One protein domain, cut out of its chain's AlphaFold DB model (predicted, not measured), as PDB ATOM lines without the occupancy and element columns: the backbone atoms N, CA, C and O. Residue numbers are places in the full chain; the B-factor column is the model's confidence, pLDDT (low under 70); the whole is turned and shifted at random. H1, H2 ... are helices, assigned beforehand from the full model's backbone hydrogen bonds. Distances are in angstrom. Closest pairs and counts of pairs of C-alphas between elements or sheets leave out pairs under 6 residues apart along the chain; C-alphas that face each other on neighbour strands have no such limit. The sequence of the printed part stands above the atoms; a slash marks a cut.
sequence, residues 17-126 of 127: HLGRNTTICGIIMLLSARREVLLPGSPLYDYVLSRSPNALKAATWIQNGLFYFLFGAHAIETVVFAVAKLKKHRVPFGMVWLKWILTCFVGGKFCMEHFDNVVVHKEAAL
ATOM      1  N   HIS A  17     -11.539 -14.175 -40.056       94.88
ATOM      2  CA  HIS A  17     -12.398 -13.014 -40.243       94.88
ATOM      3  C   HIS A  17     -13.879 -13.326 -39.981       94.88
ATOM      4  O   HIS A  17     -14.577 -12.447 -39.486       94.88
ATOM      5  N   LEU A  18     -14.343 -14.561 -40.226       96.81
ATOM      6  CA  LEU A  18     -15.719 -14.967 -39.915       96.81
ATOM      7  C   LEU A  18     -15.959 -14.934 -38.405       96.81
ATOM      8  O   LEU A  18     -16.925 -14.327 -37.957       96.81
ATOM      9  N   GLY A  19     -15.021 -15.474 -37.620       96.62
ATOM     10  CA  GLY A  19     -15.078 -15.423 -36.156       96.62
ATOM     11  C   GLY A  19     -15.084 -14.004 -35.608       96.62
ATOM     12  O   GLY A  19     -15.906 -13.677 -34.755       96.62
ATOM     13  N   ARG A  20     -14.217 -13.137 -36.142       97.31
ATOM     14  CA  ARG A  20     -14.185 -11.713 -35.778       97.31
ATOM     15  C   ARG A  20     -15.516 -11.023 -36.082       97.31
ATOM     16  O   ARG A  20     -16.027 -10.296 -35.236       97.31
ATOM     17  N   ASN A  21     -16.081 -11.254 -37.264       97.44
ATOM     18  CA  ASN A  21     -17.340 -10.635 -37.672       97.44
ATOM     19  C   ASN A  21     -18.526 -11.149 -36.841       97.44
ATOM     20  O   ASN A  21     -19.371 -10.349 -36.445       97.44
ATOM     21  N   THR A  22     -18.559 -12.445 -36.506       97.31
ATOM     22  CA  THR A  22     -19.529 -13.019 -35.561       97.31
ATOM     23  C   THR A  22     -19.446 -12.334 -34.198       97.31
ATOM     24  O   THR A  22     -20.474 -11.924 -33.663       97.31
ATOM     25  N   THR A  23     -18.240 -12.128 -33.660       97.62
ATOM     26  CA  THR A  23     -18.055 -11.437 -32.376       97.62
ATOM     27  C   THR A  23     -18.529  -9.986 -32.431       97.62
ATOM     28  O   THR A  23     -19.255  -9.550 -31.542       97.62
ATOM     29  N   ILE A  24     -18.158  -9.236 -33.478       97.94
ATOM     30  CA  ILE A  24     -18.596  -7.842 -33.659       97.94
ATOM     31  C   ILE A  24     -20.124  -7.771 -33.735       97.94
ATOM     32  O   ILE A  24     -20.726  -6.934 -33.066       97.94
ATOM     33  N   CYS A  25     -20.755  -8.672 -34.493       97.62
ATOM     34  CA  CYS A  25     -22.210  -8.719 -34.594       97.62
ATOM     35  C   CYS A  25     -22.861  -8.990 -33.231       97.62
ATOM     36  O   CYS A  25     -23.753  -8.251 -32.821       97.62
ATOM     37  N   GLY A  26     -22.343  -9.958 -32.470       97.88
ATOM     38  CA  GLY A  26     -22.815 -10.241 -31.114       97.88
ATOM     39  C   GLY A  26     -22.686  -9.057 -30.157       97.88
ATOM     40  O   GLY A  26     -23.598  -8.805 -29.372       97.88
ATOM     41  N   ILE A  27     -21.598  -8.287 -30.248       98.12
ATOM     42  CA  ILE A  27     -21.431  -7.055 -29.463       98.12
ATOM     43  C   ILE A  27     -22.488  -6.021 -29.860       98.12
ATOM     44  O   ILE A  27     -23.118  -5.437 -28.982       98.12
ATOM     45  N   ILE A  28     -22.728  -5.813 -31.157       97.44
ATOM     46  CA  ILE A  28     -23.749  -4.869 -31.632       97.44
ATOM     47  C   ILE A  28     -25.144  -5.304 -31.176       97.44
ATOM     48  O   ILE A  28     -25.897  -4.463 -30.694       97.44
ATOM     49  N   MET A  29     -25.476  -6.595 -31.260       98.00
ATOM     50  CA  MET A  29     -26.738  -7.137 -30.741       98.00
ATOM     51  C   MET A  29     -26.879  -6.905 -29.233       98.00
ATOM     52  O   MET A  29     -27.934  -6.497 -28.755       98.00
ATOM     53  N   LEU A  30     -25.812  -7.138 -28.466       97.62
ATOM     54  CA  LEU A  30     -25.827  -6.920 -27.023       97.62
ATOM     55  C   LEU A  30     -26.038  -5.441 -26.678       97.62
ATOM     56  O   LEU A  30     -26.830  -5.124 -25.796       97.62
ATOM     57  N   LEU A  31     -25.335  -4.538 -27.362       96.62
ATOM     58  CA  LEU A  31     -25.459  -3.096 -27.150       96.62
ATOM     59  C   LEU A  31     -26.808  -2.559 -27.640       96.62
ATOM     60  O   LEU A  31     -27.365  -1.657 -27.016       96.62
ATOM     61  N   SER A  32     -27.371  -3.119 -28.715       97.00
ATOM     62  CA  SER A  32     -28.694  -2.722 -29.201       97.00
ATOM     63  C   SER A  32     -29.814  -3.145 -28.251       97.00
ATOM     64  O   SER A  32     -30.811  -2.439 -28.132       97.00
ATOM     65  N   ALA A  33     -29.629  -4.235 -27.506       96.75
ATOM     66  CA  ALA A  33     -30.565  -4.688 -26.480       96.75
ATOM     67  C   ALA A  33     -30.484  -3.901 -25.153       96.75
ATOM     68  O   ALA A  33     -31.372  -4.039 -24.314       96.75
ATOM     69  N   ARG A  34     -29.439  -3.087 -24.941       95.44
ATOM     70  CA  ARG A  34     -29.183  -2.367 -23.681       95.44
ATOM     71  C   ARG A  34     -29.520  -0.889 -23.789       95.44
ATOM     72  O   ARG A  34     -28.689  -0.075 -24.198       95.44
ATOM     73  N   ARG A  35     -30.739  -0.516 -23.396       92.56
ATOM     74  CA  ARG A  35     -31.192   0.888 -23.425       92.56
ATOM     75  C   ARG A  35     -30.338   1.800 -22.550       92.56
ATOM     76  O   ARG A  35     -30.210   2.979 -22.858       92.56
ATOM     77  N   GLU A  36     -29.704   1.251 -21.519       93.69
ATOM     78  CA  GLU A  36     -28.833   1.957 -20.577       93.69
ATOM     79  C   GLU A  36     -27.664   2.658 -21.277       93.69
ATOM     80  O   GLU A  36     -27.190   3.679 -20.796       93.69
ATOM     81  N   VAL A  37     -27.242   2.167 -22.448       93.69
ATOM     82  CA  VAL A  37     -26.184   2.782 -23.267       93.69
ATOM     83  C   VAL A  37     -26.586   4.170 -23.793       93.69
ATOM     84  O   VAL A  37     -25.717   4.952 -24.168       93.69
ATOM     85  N   LEU A  38     -27.884   4.489 -23.825       95.25
ATOM     86  CA  LEU A  38     -28.416   5.787 -24.256       95.25
ATOM     87  C   LEU A  38     -29.006   6.611 -23.100       95.25
ATOM     88  O   LEU A  38     -29.662   7.615 -23.362       95.25
ATOM     89  N   LEU A  39     -28.834   6.189 -21.845       94.00
ATOM     90  CA  LEU A  39     -29.378   6.888 -20.675       94.00
ATOM     91  C   LEU A  39     -28.302   7.720 -19.955       94.00
ATOM     92  O   LEU A  39     -27.113   7.408 -20.088       94.00
ATOM     93  N   PRO A  40     -28.699   8.755 -19.181       95.12
ATOM     94  CA  PRO A  40     -27.782   9.511 -18.328       95.12
ATOM     95  C   PRO A  40     -26.918   8.611 -17.441       95.12
ATOM     96  O   PRO A  40     -27.411   7.621 -16.899       95.12
ATOM     97  N   GLY A  41     -25.639   8.956 -17.292       93.38
ATOM     98  CA  GLY A  41     -24.649   8.147 -16.574       93.38
ATOM     99  C   GLY A  41     -23.932   7.116 -17.450       93.38
ATOM    100  O   GLY A  41     -22.992   6.464 -16.990       93.38
ATOM    101  N   SER A  42     -24.339   6.955 -18.713       94.38
ATOM    102  CA  SER A  42     -23.550   6.222 -19.703       94.38
ATOM    103  C   SER A  42     -22.561   7.163 -20.403       94.38
ATOM    104  O   SER A  42     -22.934   8.279 -20.772       94.38
ATOM    105  N   PRO A  43     -21.320   6.719 -20.693       93.88
ATOM    106  CA  PRO A  43     -20.349   7.562 -21.392       93.88
ATOM    107  C   PRO A  43     -20.855   8.084 -22.744       93.88
ATOM    108  O   PRO A  43     -20.581   9.223 -23.115       93.88
ATOM    109  N   LEU A  44     -21.615   7.271 -23.489       93.12
ATOM    110  CA  LEU A  44     -22.162   7.687 -24.780       93.12
ATOM    111  C   LEU A  44     -23.184   8.815 -24.609       93.12
ATOM    112  O   LEU A  44     -23.144   9.796 -25.356       93.12
ATOM    113  N   TYR A  45     -24.073   8.706 -23.621       94.62
ATOM    114  CA  TYR A  45     -25.013   9.775 -23.341       94.62
ATOM    115  C   TYR A  45     -24.297  11.033 -22.859       94.62
ATOM    116  O   TYR A  45     -24.455  12.091 -23.464       94.62
ATOM    117  N   ASP A  46     -23.466  10.915 -21.828       95.38
ATOM    118  CA  ASP A  46     -22.897  12.064 -21.129       95.38
ATOM    119  C   ASP A  46     -21.942  12.867 -22.024       95.38
ATOM    120  O   ASP A  46     -21.997  14.099 -22.030       95.38
ATOM    121  N   TYR A  47     -21.121  12.199 -22.842       93.88
ATOM    122  CA  TYR A  47     -20.153  12.880 -23.706       93.88
ATOM    123  C   TYR A  47     -20.702  13.281 -25.075       93.88
ATOM    124  O   TYR A  47     -20.218  14.270 -25.632       93.88
ATOM    125  N   VAL A  48     -21.673  12.546 -25.627       93.00
ATOM    126  CA  VAL A  48     -22.128  12.729 -27.017       93.00
ATOM    127  C   VAL A  48     -23.597  13.139 -27.092       93.00
ATOM    128  O   VAL A  48     -23.903  14.191 -27.656       93.00
ATOM    129  N   LEU A  49     -24.517  12.335 -26.551       94.12
ATOM    130  CA  LEU A  49     -25.956  12.512 -26.805       94.12
ATOM    131  C   LEU A  49     -26.583  13.653 -25.996       94.12
ATOM    132  O   LEU A  49     -27.523  14.285 -26.474       94.12
ATOM    133  N   SER A  50     -26.042  13.964 -24.818       93.50
ATOM    134  CA  SER A  50     -26.489  15.054 -23.938       93.50
ATOM    135  C   SER A  50     -26.431  16.428 -24.615       93.50
ATOM    136  O   SER A  50     -27.188  17.333 -24.271       93.50
ATOM    137  N   ARG A  51     -25.563  16.577 -25.622       93.69
ATOM    138  CA  ARG A  51     -25.322  17.836 -26.338       93.69
ATOM    139  C   ARG A  51     -26.398  18.172 -27.368       93.69
ATOM    140  O   ARG A  51     -26.409  19.288 -27.880       93.69
ATOM    141  N   SER A  52     -27.261  17.222 -27.738       94.44
ATOM    142  CA  SER A  52     -28.267  17.436 -28.780       94.44
ATOM    143  C   SER A  52     -29.472  16.498 -28.641       94.44
ATOM    144  O   SER A  52     -29.331  15.283 -28.811       94.44
ATOM    145  N   PRO A  53     -30.695  17.039 -28.468       93.00
ATOM    146  CA  PRO A  53     -31.922  16.240 -28.474       93.00
ATOM    147  C   PRO A  53     -32.113  15.437 -29.770       93.00
ATOM    148  O   PRO A  53     -32.622  14.315 -29.750       93.00
ATOM    149  N   ASN A  54     -31.658  15.982 -30.903       95.88
ATOM    150  CA  ASN A  54     -31.718  15.294 -32.192       95.88
ATOM    151  C   ASN A  54     -30.762  14.096 -32.240       95.88
ATOM    152  O   ASN A  54     -31.126  13.058 -32.793       95.88
ATOM    153  N   ALA A  55     -29.576  14.206 -31.632       92.75
ATOM    154  CA  ALA A  55     -28.631  13.095 -31.544       92.75
ATOM    155  C   ALA A  55     -29.200  11.946 -30.701       92.75
ATOM    156  O   ALA A  55     -29.161  10.795 -31.133       92.75
ATOM    157  N   LEU A  56     -29.808  12.252 -29.549       95.19
ATOM    158  CA  LEU A  56     -30.471  11.250 -28.710       95.19
ATOM    159  C   LEU A  56     -31.633  10.559 -29.441       95.19
ATOM    160  O   LEU A  56     -31.752   9.331 -29.403       95.19
ATOM    161  N   LYS A  57     -32.470  11.331 -30.145       96.25
ATOM    162  CA  LYS A  57     -33.579  10.795 -30.946       96.25
ATOM    163  C   LYS A  57     -33.075   9.853 -32.042       96.25
ATOM    164  O   LYS A  57     -33.609   8.754 -32.189       96.25
ATOM    165  N   ALA A  58     -32.040  10.259 -32.778       96.12
ATOM    166  CA  ALA A  58     -31.431   9.438 -33.819       96.12
ATOM    167  C   ALA A  58     -30.815   8.155 -33.242       96.12
ATOM    168  O   ALA A  58     -31.098   7.069 -33.742       96.12
ATOM    169  N   ALA A  59     -30.043   8.256 -32.156       95.56
ATOM    170  CA  ALA A  59     -29.430   7.106 -31.495       95.56
ATOM    171  C   ALA A  59     -30.478   6.097 -31.004       95.56
ATOM    172  O   ALA A  59     -30.319   4.898 -31.213       95.56
ATOM    173  N   THR A  60     -31.586   6.579 -30.435       96.69
ATOM    174  CA  THR A  60     -32.705   5.730 -29.996       96.69
ATOM    175  C   THR A  60     -33.357   5.005 -31.172       96.69
ATOM    176  O   THR A  60     -33.633   3.808 -31.096       96.69
ATOM    177  N   TRP A  61     -33.593   5.712 -32.282       97.88
ATOM    178  CA  TRP A  61     -34.162   5.112 -33.488       97.88
ATOM    179  C   TRP A  61     -33.231   4.048 -34.084       97.88
ATOM    180  O   TRP A  61     -33.680   2.942 -34.379       97.88
ATOM    181  N   ILE A  62     -31.928   4.343 -34.173       96.88
ATOM    182  CA  ILE A  62     -30.902   3.404 -34.644       96.88
ATOM    183  C   ILE A  62     -30.823   2.181 -33.729       96.88
ATOM    184  O   ILE A  62     -30.819   1.061 -34.229       96.88
ATOM    185  N   GLN A  63     -30.793   2.366 -32.406       97.62
ATOM    186  CA  GLN A  63     -30.707   1.261 -31.451       97.62
ATOM    187  C   GLN A  63     -31.899   0.310 -31.587       97.62
ATOM    188  O   GLN A  63     -31.703  -0.897 -31.718       97.62
ATOM    189  N   ASN A  64     -33.122   0.849 -31.631       97.56
ATOM    190  CA  ASN A  64     -34.329   0.050 -31.833       97.56
ATOM    191  C   ASN A  64     -34.312  -0.655 -33.196       97.56
ATOM    192  O   ASN A  64     -34.625  -1.842 -33.276       97.56
ATOM    193  N   GLY A  65     -33.914   0.052 -34.257       97.50
ATOM    194  CA  GLY A  65     -33.772  -0.518 -35.594       97.50
ATOM    195  C   GLY A  65     -32.795  -1.693 -35.612       97.50
ATOM    196  O   GLY A  65     -33.151  -2.772 -36.075       97.50
ATOM    197  N   LEU A  66     -31.601  -1.519 -35.036       97.38
ATOM    198  CA  LEU A  66     -30.595  -2.573 -34.902       97.38
ATOM    199  C   LEU A  66     -31.104  -3.744 -34.065       97.38
ATOM    200  O   LEU A  66     -30.868  -4.889 -34.435       97.38
ATOM    201  N   PHE A  67     -31.802  -3.485 -32.960       97.62
ATOM    202  CA  PHE A  67     -32.367  -4.536 -32.122       97.62
ATOM    203  C   PHE A  67     -33.361  -5.390 -32.911       97.62
ATOM    204  O   PHE A  67     -33.144  -6.589 -33.078       97.62
ATOM    205  N   TYR A  68     -34.417  -4.784 -33.456       97.88
ATOM    206  CA  TYR A  68     -35.458  -5.543 -34.150       97.88
ATOM    207  C   TYR A  68     -34.945  -6.203 -35.428       97.88
ATOM    208  O   TYR A  68     -35.281  -7.358 -35.691       97.88
ATOM    209  N   PHE A  69     -34.102  -5.509 -36.197       97.25
ATOM    210  CA  PHE A  69     -33.534  -6.061 -37.420       97.25
ATOM    211  C   PHE A  69     -32.594  -7.232 -37.130       97.25
ATOM    212  O   PHE A  69     -32.799  -8.307 -37.685       97.25
ATOM    213  N   LEU A  70     -31.596  -7.062 -36.253       97.44
ATOM    214  CA  LEU A  70     -30.605  -8.112 -36.004       97.44
ATOM    215  C   LEU A  70     -31.242  -9.321 -35.324       97.44
ATOM    216  O   LEU A  70     -31.068 -10.434 -35.805       97.44
ATOM    217  N   PHE A  71     -32.033  -9.129 -34.264       97.75
ATOM    218  CA  PHE A  71     -32.677 -10.255 -33.580       97.75
ATOM    219  C   PHE A  71     -33.692 -10.965 -34.482       97.75
ATOM    220  O   PHE A  71     -33.731 -12.194 -34.500       97.75
ATOM    221  N   GLY A  72     -34.482 -10.215 -35.256       97.62
ATOM    222  CA  GLY A  72     -35.458 -10.783 -36.182       97.62
ATOM    223  C   GLY A  72     -34.801 -11.557 -37.325       97.62
ATOM    224  O   GLY A  72     -35.112 -12.729 -37.537       97.62
ATOM    225  N   ALA A  73     -33.857 -10.931 -38.032       97.38
ATOM    226  CA  ALA A  73     -33.147 -11.562 -39.140       97.38
ATOM    227  C   ALA A  73     -32.375 -12.801 -38.674       97.38
ATOM    228  O   ALA A  73     -32.505 -13.865 -39.273       97.38
ATOM    229  N   HIS A  74     -31.652 -12.705 -37.558       98.06
ATOM    230  CA  HIS A  74     -30.847 -13.815 -37.058       98.06
ATOM    231  C   HIS A  74     -31.698 -14.969 -36.513       98.06
ATOM    232  O   HIS A  74     -31.303 -16.132 -36.629       98.06
ATOM    233  N   ALA A  75     -32.885 -14.696 -35.960       98.06
ATOM    234  CA  ALA A  75     -33.836 -15.748 -35.605       98.06
ATOM    235  C   ALA A  75     -34.288 -16.531 -36.849       98.06
ATOM    236  O   ALA A  75     -34.248 -17.763 -36.847       98.06
ATOM    237  N   ILE A  76     -34.644 -15.829 -37.931       98.19
ATOM    238  CA  ILE A  76     -35.029 -16.448 -39.210       98.19
ATOM    239  C   ILE A  76     -33.860 -17.255 -39.787       98.19
ATOM    240  O   ILE A  76     -34.026 -18.430 -40.118       98.19
ATOM    241  N   GLU A  77     -32.667 -16.664 -39.857       97.62
ATOM    242  CA  GLU A  77     -31.447 -17.329 -40.324       97.62
ATOM    243  C   GLU A  77     -31.156 -18.602 -39.527       97.62
ATOM    244  O   GLU A  77     -30.825 -19.632 -40.109       97.62
ATOM    245  N   THR A  78     -31.344 -18.573 -38.209       98.38
ATOM    246  CA  THR A  78     -31.129 -19.733 -37.337       98.38
ATOM    247  C   THR A  78     -32.091 -20.875 -37.655       98.38
ATOM    248  O   THR A  78     -31.669 -22.032 -37.728       98.38
ATOM    249  N   VAL A  79     -33.370 -20.575 -37.902       98.25
ATOM    250  CA  VAL A  79     -34.359 -21.586 -38.314       98.25
ATOM    251  C   VAL A  79     -33.992 -22.168 -39.679       98.25
ATOM    252  O   VAL A  79     -33.953 -23.391 -39.840       98.25
ATOM    253  N   VAL A  80     -33.660 -21.313 -40.651       98.25
ATOM    254  CA  VAL A  80     -33.223 -21.744 -41.987       98.25
ATOM    255  C   VAL A  80     -31.981 -22.627 -41.885       98.25
ATOM    256  O   VAL A  80     -31.933 -23.699 -42.487       98.25
ATOM    257  N   PHE A  81     -30.997 -22.238 -41.080       98.44
ATOM    258  CA  PHE A  81     -29.771 -22.994 -40.859       98.44
ATOM    259  C   PHE A  81     -30.040 -24.379 -40.258       98.44
ATOM    260  O   PHE A  81     -29.510 -25.386 -40.744       98.44
ATOM    261  N   ALA A  82     -30.915 -24.455 -39.253       98.12
ATOM    262  CA  ALA A  82     -31.304 -25.708 -38.618       98.12
ATOM    263  C   ALA A  82     -31.940 -26.688 -39.620       98.12
ATOM    264  O   ALA A  82     -31.555 -27.861 -39.689       98.12
ATOM    265  N   VAL A  83     -32.895 -26.203 -40.416       97.69
ATOM    266  CA  VAL A  83     -33.691 -27.036 -41.327       97.69
ATOM    267  C   VAL A  83     -32.921 -27.381 -42.601       97.69
ATOM    268  O   VAL A  83     -32.966 -28.528 -43.044       97.69
ATOM    269  N   ALA A  84     -32.196 -26.424 -43.182       96.38
ATOM    270  CA  ALA A  84     -31.542 -26.591 -44.479       96.38
ATOM    271  C   ALA A  84     -30.133 -27.192 -44.383       96.38
ATOM    272  O   ALA A  84     -29.732 -27.936 -45.281       96.38
ATOM    273  N   LYS A  85     -29.371 -26.896 -43.318       97.50
ATOM    274  CA  LYS A  85     -27.970 -27.333 -43.187       97.50
ATOM    275  C   LYS A  85     -27.777 -28.387 -42.099       97.50
ATOM    276  O   LYS A  85     -27.322 -29.485 -42.417       97.50
ATOM    277  N   LEU A  86     -28.171 -28.120 -40.851       97.94
ATOM    278  CA  LEU A  86     -27.927 -29.064 -39.745       97.94
ATOM    279  C   LEU A  86     -28.636 -30.408 -39.969       97.94
ATOM    280  O   LEU A  86     -28.016 -31.462 -39.825       97.94
ATOM    281  N   LYS A  87     -29.903 -30.379 -40.405       97.00
ATOM    282  CA  LYS A  87     -30.654 -31.592 -40.762       97.00
ATOM    283  C   LYS A  87     -30.019 -32.336 -41.941       97.00
ATOM    284  O   LYS A  87     -29.823 -33.547 -41.857       97.00
ATOM    285  N   LYS A  88     -29.651 -31.620 -43.014       97.19
ATOM    286  CA  LYS A  88     -29.019 -32.194 -44.219       97.19
ATOM    287  C   LYS A  88     -27.718 -32.929 -43.888       97.19
ATOM    288  O   LYS A  88     -27.485 -34.026 -44.388       97.19
ATOM    289  N   HIS A  89     -26.908 -32.351 -43.009       97.56
ATOM    290  CA  HIS A  89     -25.618 -32.899 -42.590       97.56
ATOM    291  C   HIS A  89     -25.692 -33.721 -41.296       97.56
ATOM    292  O   HIS A  89     -24.662 -34.004 -40.682       97.56
ATOM    293  N   ARG A  90     -26.901 -34.147 -40.898       97.25
ATOM    294  CA  ARG A  90     -27.154 -35.078 -39.787       97.25
ATOM    295  C   ARG A  90     -26.439 -34.673 -38.491       97.25
ATOM    296  O   ARG A  90     -25.877 -35.524 -37.796       97.25
ATOM    297  N   VAL A  91     -26.451 -33.375 -38.185       97.75
ATOM    298  CA  VAL A  91     -25.855 -32.844 -36.957       97.75
ATOM    299  C   VAL A  91     -26.642 -33.370 -35.756       97.75
ATOM    300  O   VAL A  91     -27.857 -33.169 -35.706       97.75
ATOM    301  N   PRO A  92     -25.993 -34.060 -34.800       96.00
ATOM    302  CA  PRO A  92     -26.694 -34.697 -33.695       96.00
ATOM    303  C   PRO A  92     -27.278 -33.648 -32.751       96.00
ATOM    304  O   PRO A  92     -26.558 -32.761 -32.288       96.00
ATOM    305  N   PHE A  93     -28.567 -33.782 -32.427       95.38
ATOM    306  CA  PHE A  93     -29.196 -32.994 -31.370       95.38
ATOM    307  C   PHE A  93     -28.429 -33.179 -30.051       95.38
ATOM    308  O   PHE A  93     -28.089 -34.297 -29.671       95.38
ATOM    309  N   GLY A  94     -28.116 -32.070 -29.380       95.88
ATOM    310  CA  GLY A  94     -27.263 -32.038 -28.192       95.88
ATOM    311  C   GLY A  94     -26.331 -30.829 -28.209       95.88
ATOM    312  O   GLY A  94     -26.590 -29.840 -28.897       95.88
ATOM    313  N   MET A  95     -25.218 -30.911 -27.478       97.19
ATOM    314  CA  MET A  95     -24.293 -29.780 -27.317       97.19
ATOM    315  C   MET A  95     -23.696 -29.281 -28.635       97.19
ATOM    316  O   MET A  95     -23.491 -28.083 -28.797       97.19
ATOM    317  N   VAL A  96     -23.424 -30.176 -29.588       97.75
ATOM    318  CA  VAL A  96     -22.882 -29.797 -30.903       97.75
ATOM    319  C   VAL A  96     -23.902 -28.976 -31.687       97.75
ATOM    320  O   VAL A  96     -23.581 -27.883 -32.149       97.75
ATOM    321  N   TRP A  97     -25.141 -29.465 -31.782       98.19
ATOM    322  CA  TRP A  97     -26.235 -28.745 -32.432       98.19
ATOM    323  C   TRP A  97     -26.502 -27.395 -31.761       98.19
ATOM    324  O   TRP A  97     -26.599 -26.381 -32.446       98.19
ATOM    325  N   LEU A  98     -26.524 -27.355 -30.424       98.38
ATOM    326  CA  LEU A  98     -26.750 -26.119 -29.677       98.38
ATOM    327  C   LEU A  98     -25.661 -25.075 -29.952       98.38
ATOM    328  O   LEU A  98     -25.981 -23.917 -30.203       98.38
ATOM    329  N   LYS A  99     -24.381 -25.467 -29.967       98.38
ATOM    330  CA  LYS A  99     -23.279 -24.546 -30.289       98.38
ATOM    331  C   LYS A  99     -23.410 -23.973 -31.699       98.38
ATOM    332  O   LYS A  99     -23.209 -22.773 -31.885       98.38
ATOM    333  N   TRP A 100     -23.790 -24.798 -32.674       98.44
ATOM    334  CA  TRP A 100     -24.054 -24.355 -34.044       98.44
ATOM    335  C   TRP A 100     -25.210 -23.354 -34.116       98.44
ATOM    336  O   TRP A 100     -25.081 -22.315 -34.756       98.44
ATOM    337  N   ILE A 101     -26.304 -23.622 -33.410       98.50
ATOM    338  CA  ILE A 101     -27.480 -22.748 -33.360       98.50
ATOM    339  C   ILE A 101     -27.174 -21.415 -32.688       98.50
ATOM    340  O   ILE A 101     -27.490 -20.376 -33.252       98.50
ATOM    341  N   LEU A 102     -26.499 -21.422 -31.538       98.31
ATOM    342  CA  LEU A 102     -26.107 -20.191 -30.848       98.31
ATOM    343  C   LEU A 102     -25.136 -19.359 -31.689       98.31
ATOM    344  O   LEU A 102     -25.277 -18.144 -31.786       98.31
ATOM    345  N   THR A 103     -24.181 -20.014 -32.351       98.44
ATOM    346  CA  THR A 103     -23.247 -19.326 -33.254       98.44
ATOM    347  C   THR A 103     -23.976 -18.745 -34.461       98.44
ATOM    348  O   THR A 103     -23.645 -17.643 -34.884       98.44
ATOM    349  N   CYS A 104     -24.986 -19.437 -34.997       98.44
ATOM    350  CA  CYS A 104     -25.813 -18.918 -36.084       98.44
ATOM    351  C   CYS A 104     -26.697 -17.759 -35.627       98.44
ATOM    352  O   CYS A 104     -26.807 -16.773 -36.340       98.44
ATOM    353  N   PHE A 105     -27.261 -17.820 -34.425       98.50
ATOM    354  CA  PHE A 105     -28.061 -16.721 -33.894       98.50
ATOM    355  C   PHE A 105     -27.226 -15.457 -33.666       98.50
ATOM    356  O   PHE A 105     -27.703 -14.351 -33.871       98.50
ATOM    357  N   VAL A 106     -25.956 -15.592 -33.291       97.88
ATOM    358  CA  VAL A 106     -25.067 -14.436 -33.093       97.88
ATOM    359  C   VAL A 106     -24.415 -13.980 -34.401       97.88
ATOM    360  O   VAL A 106     -24.284 -12.790 -34.667       97.88
ATOM    361  N   GLY A 107     -23.972 -14.925 -35.226       95.81
ATOM    362  CA  GLY A 107     -23.152 -14.670 -36.407       95.81
ATOM    363  C   GLY A 107     -23.905 -14.648 -37.728       95.81
ATOM    364  O   GLY A 107     -23.315 -14.250 -38.733       95.81
ATOM    365  N   GLY A 108     -25.157 -15.101 -37.753       96.31
ATOM    366  CA  GLY A 108     -25.986 -15.174 -38.949       96.31
ATOM    367  C   GLY A 108     -25.275 -15.877 -40.100       96.31
ATOM    368  O   GLY A 108     -24.668 -16.948 -39.941       96.31
ATOM    369  N   LYS A 109     -25.250 -15.205 -41.252       95.81
ATOM    370  CA  LYS A 109     -24.526 -15.644 -42.452       95.81
ATOM    371  C   LYS A 109     -23.068 -16.071 -42.218       95.81
ATOM    372  O   LYS A 109     -22.612 -17.001 -42.875       95.81
ATOM    373  N   PHE A 110     -22.328 -15.454 -41.287       97.44
ATOM    374  CA  PHE A 110     -20.916 -15.802 -41.051       97.44
ATOM    375  C   PHE A 110     -20.771 -17.219 -40.480       97.44
ATOM    376  O   PHE A 110     -19.820 -17.932 -40.799       97.44
ATOM    377  N   CYS A 111     -21.742 -17.654 -39.670       98.06
ATOM    378  CA  CYS A 111     -21.813 -19.031 -39.196       98.06
ATOM    379  C   CYS A 111     -22.150 -19.992 -40.339       98.06
ATOM    380  O   CYS A 111     -21.577 -21.077 -40.411       98.06
ATOM    381  N   MET A 112     -23.065 -19.604 -41.232       97.31
ATOM    382  CA  MET A 112     -23.448 -20.431 -42.380       97.31
ATOM    383  C   MET A 112     -22.275 -20.649 -43.338       97.31
ATOM    384  O   MET A 112     -22.034 -21.781 -43.749       97.31
ATOM    385  N   GLU A 113     -21.518 -19.594 -43.636       97.56
ATOM    386  CA  GLU A 113     -20.317 -19.661 -44.474       97.56
ATOM    387  C   GLU A 113     -19.227 -20.527 -43.826       97.56
ATOM    388  O   GLU A 113     -18.621 -21.376 -44.478       97.56
ATOM    389  N   HIS A 114     -19.017 -20.386 -42.513       97.94
ATOM    390  CA  HIS A 114     -18.100 -21.261 -41.781       97.94
ATOM    391  C   HIS A 114     -18.548 -22.726 -41.815       97.94
ATOM    392  O   HIS A 114     -17.724 -23.615 -42.021       97.94
ATOM    393  N   PHE A 115     -19.843 -22.992 -41.654       97.94
ATOM    394  CA  PHE A 115     -20.381 -24.346 -41.744       97.94
ATOM    395  C   PHE A 115     -20.150 -24.958 -43.131       97.94
ATOM    396  O   PHE A 115     -19.738 -26.113 -43.225       97.94
ATOM    397  N   ASP A 116     -20.347 -24.182 -44.199       97.31
ATOM    398  CA  ASP A 116     -20.078 -24.630 -45.568       97.31
ATOM    399  C   ASP A 116     -18.601 -24.975 -45.768       97.31
ATOM    400  O   ASP A 116     -18.282 -26.025 -46.329       97.31
ATOM    401  N   ASN A 117     -17.693 -24.177 -45.202       96.62
ATOM    402  CA  ASN A 117     -16.271 -24.506 -45.188       96.62
ATOM    403  C   ASN A 117     -16.000 -25.826 -44.449       96.62
ATOM    404  O   ASN A 117     -15.267 -26.667 -44.967       96.62
ATOM    405  N   VAL A 118     -16.601 -26.049 -43.277       96.81
ATOM    406  CA  VAL A 118     -16.455 -27.308 -42.522       96.81
ATOM    407  C   VAL A 118     -16.927 -28.511 -43.345       96.81
ATOM    408  O   VAL A 118     -16.247 -29.539 -43.365       96.81
ATOM    409  N   VAL A 119     -18.053 -28.386 -44.051       96.94
ATOM    410  CA  VAL A 119     -18.570 -29.428 -44.952       96.94
ATOM    411  C   VAL A 119     -17.575 -29.723 -46.070       96.94
ATOM    412  O   VAL A 119     -17.194 -30.881 -46.231       96.94
ATOM    413  N   VAL A 120     -17.096 -28.699 -46.783       96.06
ATOM    414  CA  VAL A 120     -16.135 -28.851 -47.891       96.06
ATOM    415  C   VAL A 120     -14.845 -29.527 -47.424       96.06
ATOM    416  O   VAL A 120     -14.357 -30.447 -48.079       96.06
ATOM    417  N   HIS A 121     -14.304 -29.124 -46.272       95.00
ATOM    418  CA  HIS A 121     -13.085 -29.729 -45.731       95.00
ATOM    419  C   HIS A 121     -13.305 -31.195 -45.343       95.00
ATOM    420  O   HIS A 121     -12.442 -32.033 -45.599       95.00
ATOM    421  N   LYS A 122     -14.465 -31.530 -44.762       95.31
ATOM    422  CA  LYS A 122     -14.786 -32.918 -44.408       95.31
ATOM    423  C   LYS A 122     -15.020 -33.784 -45.645       95.31
ATOM    424  O   LYS A 122     -14.618 -34.940 -45.647       95.31
ATOM    425  N   GLU A 123     -15.634 -33.240 -46.691       94.62
ATOM    426  CA  GLU A 123     -15.782 -33.916 -47.984       94.62
ATOM    427  C   GLU A 123     -14.430 -34.193 -48.643       94.62
ATOM    428  O   GLU A 123     -14.213 -35.299 -49.128       94.62
ATOM    429  N   ALA A 124     -13.515 -33.222 -48.633       93.69
ATOM    430  CA  ALA A 124     -12.178 -33.383 -49.196       93.69
ATOM    431  C   ALA A 124     -11.348 -34.444 -48.455       93.69
ATOM    432  O   ALA A 124     -10.622 -35.188 -49.096       93.69
ATOM    433  N   ALA A 125     -11.490 -34.550 -47.131       91.88
ATOM    434  CA  ALA A 125     -10.785 -35.546 -46.319       91.88
ATOM    435  C   ALA A 125     -11.308 -36.990 -46.482       91.88
ATOM    436  O   ALA A 125     -10.692 -37.918 -45.966       91.88
ATOM    437  N   LEU A 126     -12.460 -37.177 -47.135       87.94
ATOM    438  CA  LEU A 126     -13.080 -38.485 -47.389       87.94
ATOM    439  C   LEU A 126     -12.892 -38.975 -48.835       87.94
ATOM    440  O   LEU A 126     -13.380 -40.057 -49.165       87.94
TER     441      LEU A 126
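What this domain is: This is residues 17 to 126 of the 127 residues of an uncharacterized protein of Sporormia fimetaria CBS 119925 (UniProt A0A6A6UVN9). Long helix H4 makes the length of a rod; H1 and H5 pack on it, H6 packs on both, and short H2 and H3 lie at one end. At the other, residues 120 to 126 stick out. The 110 printed residues hold six named helices, H1 to H6, and no named strand: all helix, loose, radius of gyration of the C-alphas 18.1 A, spans 61 by 23 by 21 A.

Where its parts are: Find C-alpha 17 at (-12.398, -13.014, -40.243); H1 runs to residue 32, 22.2 A. Next find H2, residues 35 to 38, and H3, residues 43 to 47. H4, residues 53 to 86, runs 46.9 A, with a kink of 26 degrees near residue 80. H5, residues 95 to 107, and H6, residues 109 to 124, follow; C-alpha 124 is at (-12.178, -33.383, -49.196).

How they stand to each other: Helix packing is mostly crossed, with 1 of 5 pairs at a shallow tilt. H1 touches H4 with residues 28 to 32 alone, closest C-alphas Ser 32 and Gln 63, 5.0 A. Every O i to N i+4 pair is within hydrogen-bond range in H1, H3, H5 and H6, and 29 of 30 in H4; H2 is too short.

The domain as a whole: The printed part has no cut; no printed residue is under 70.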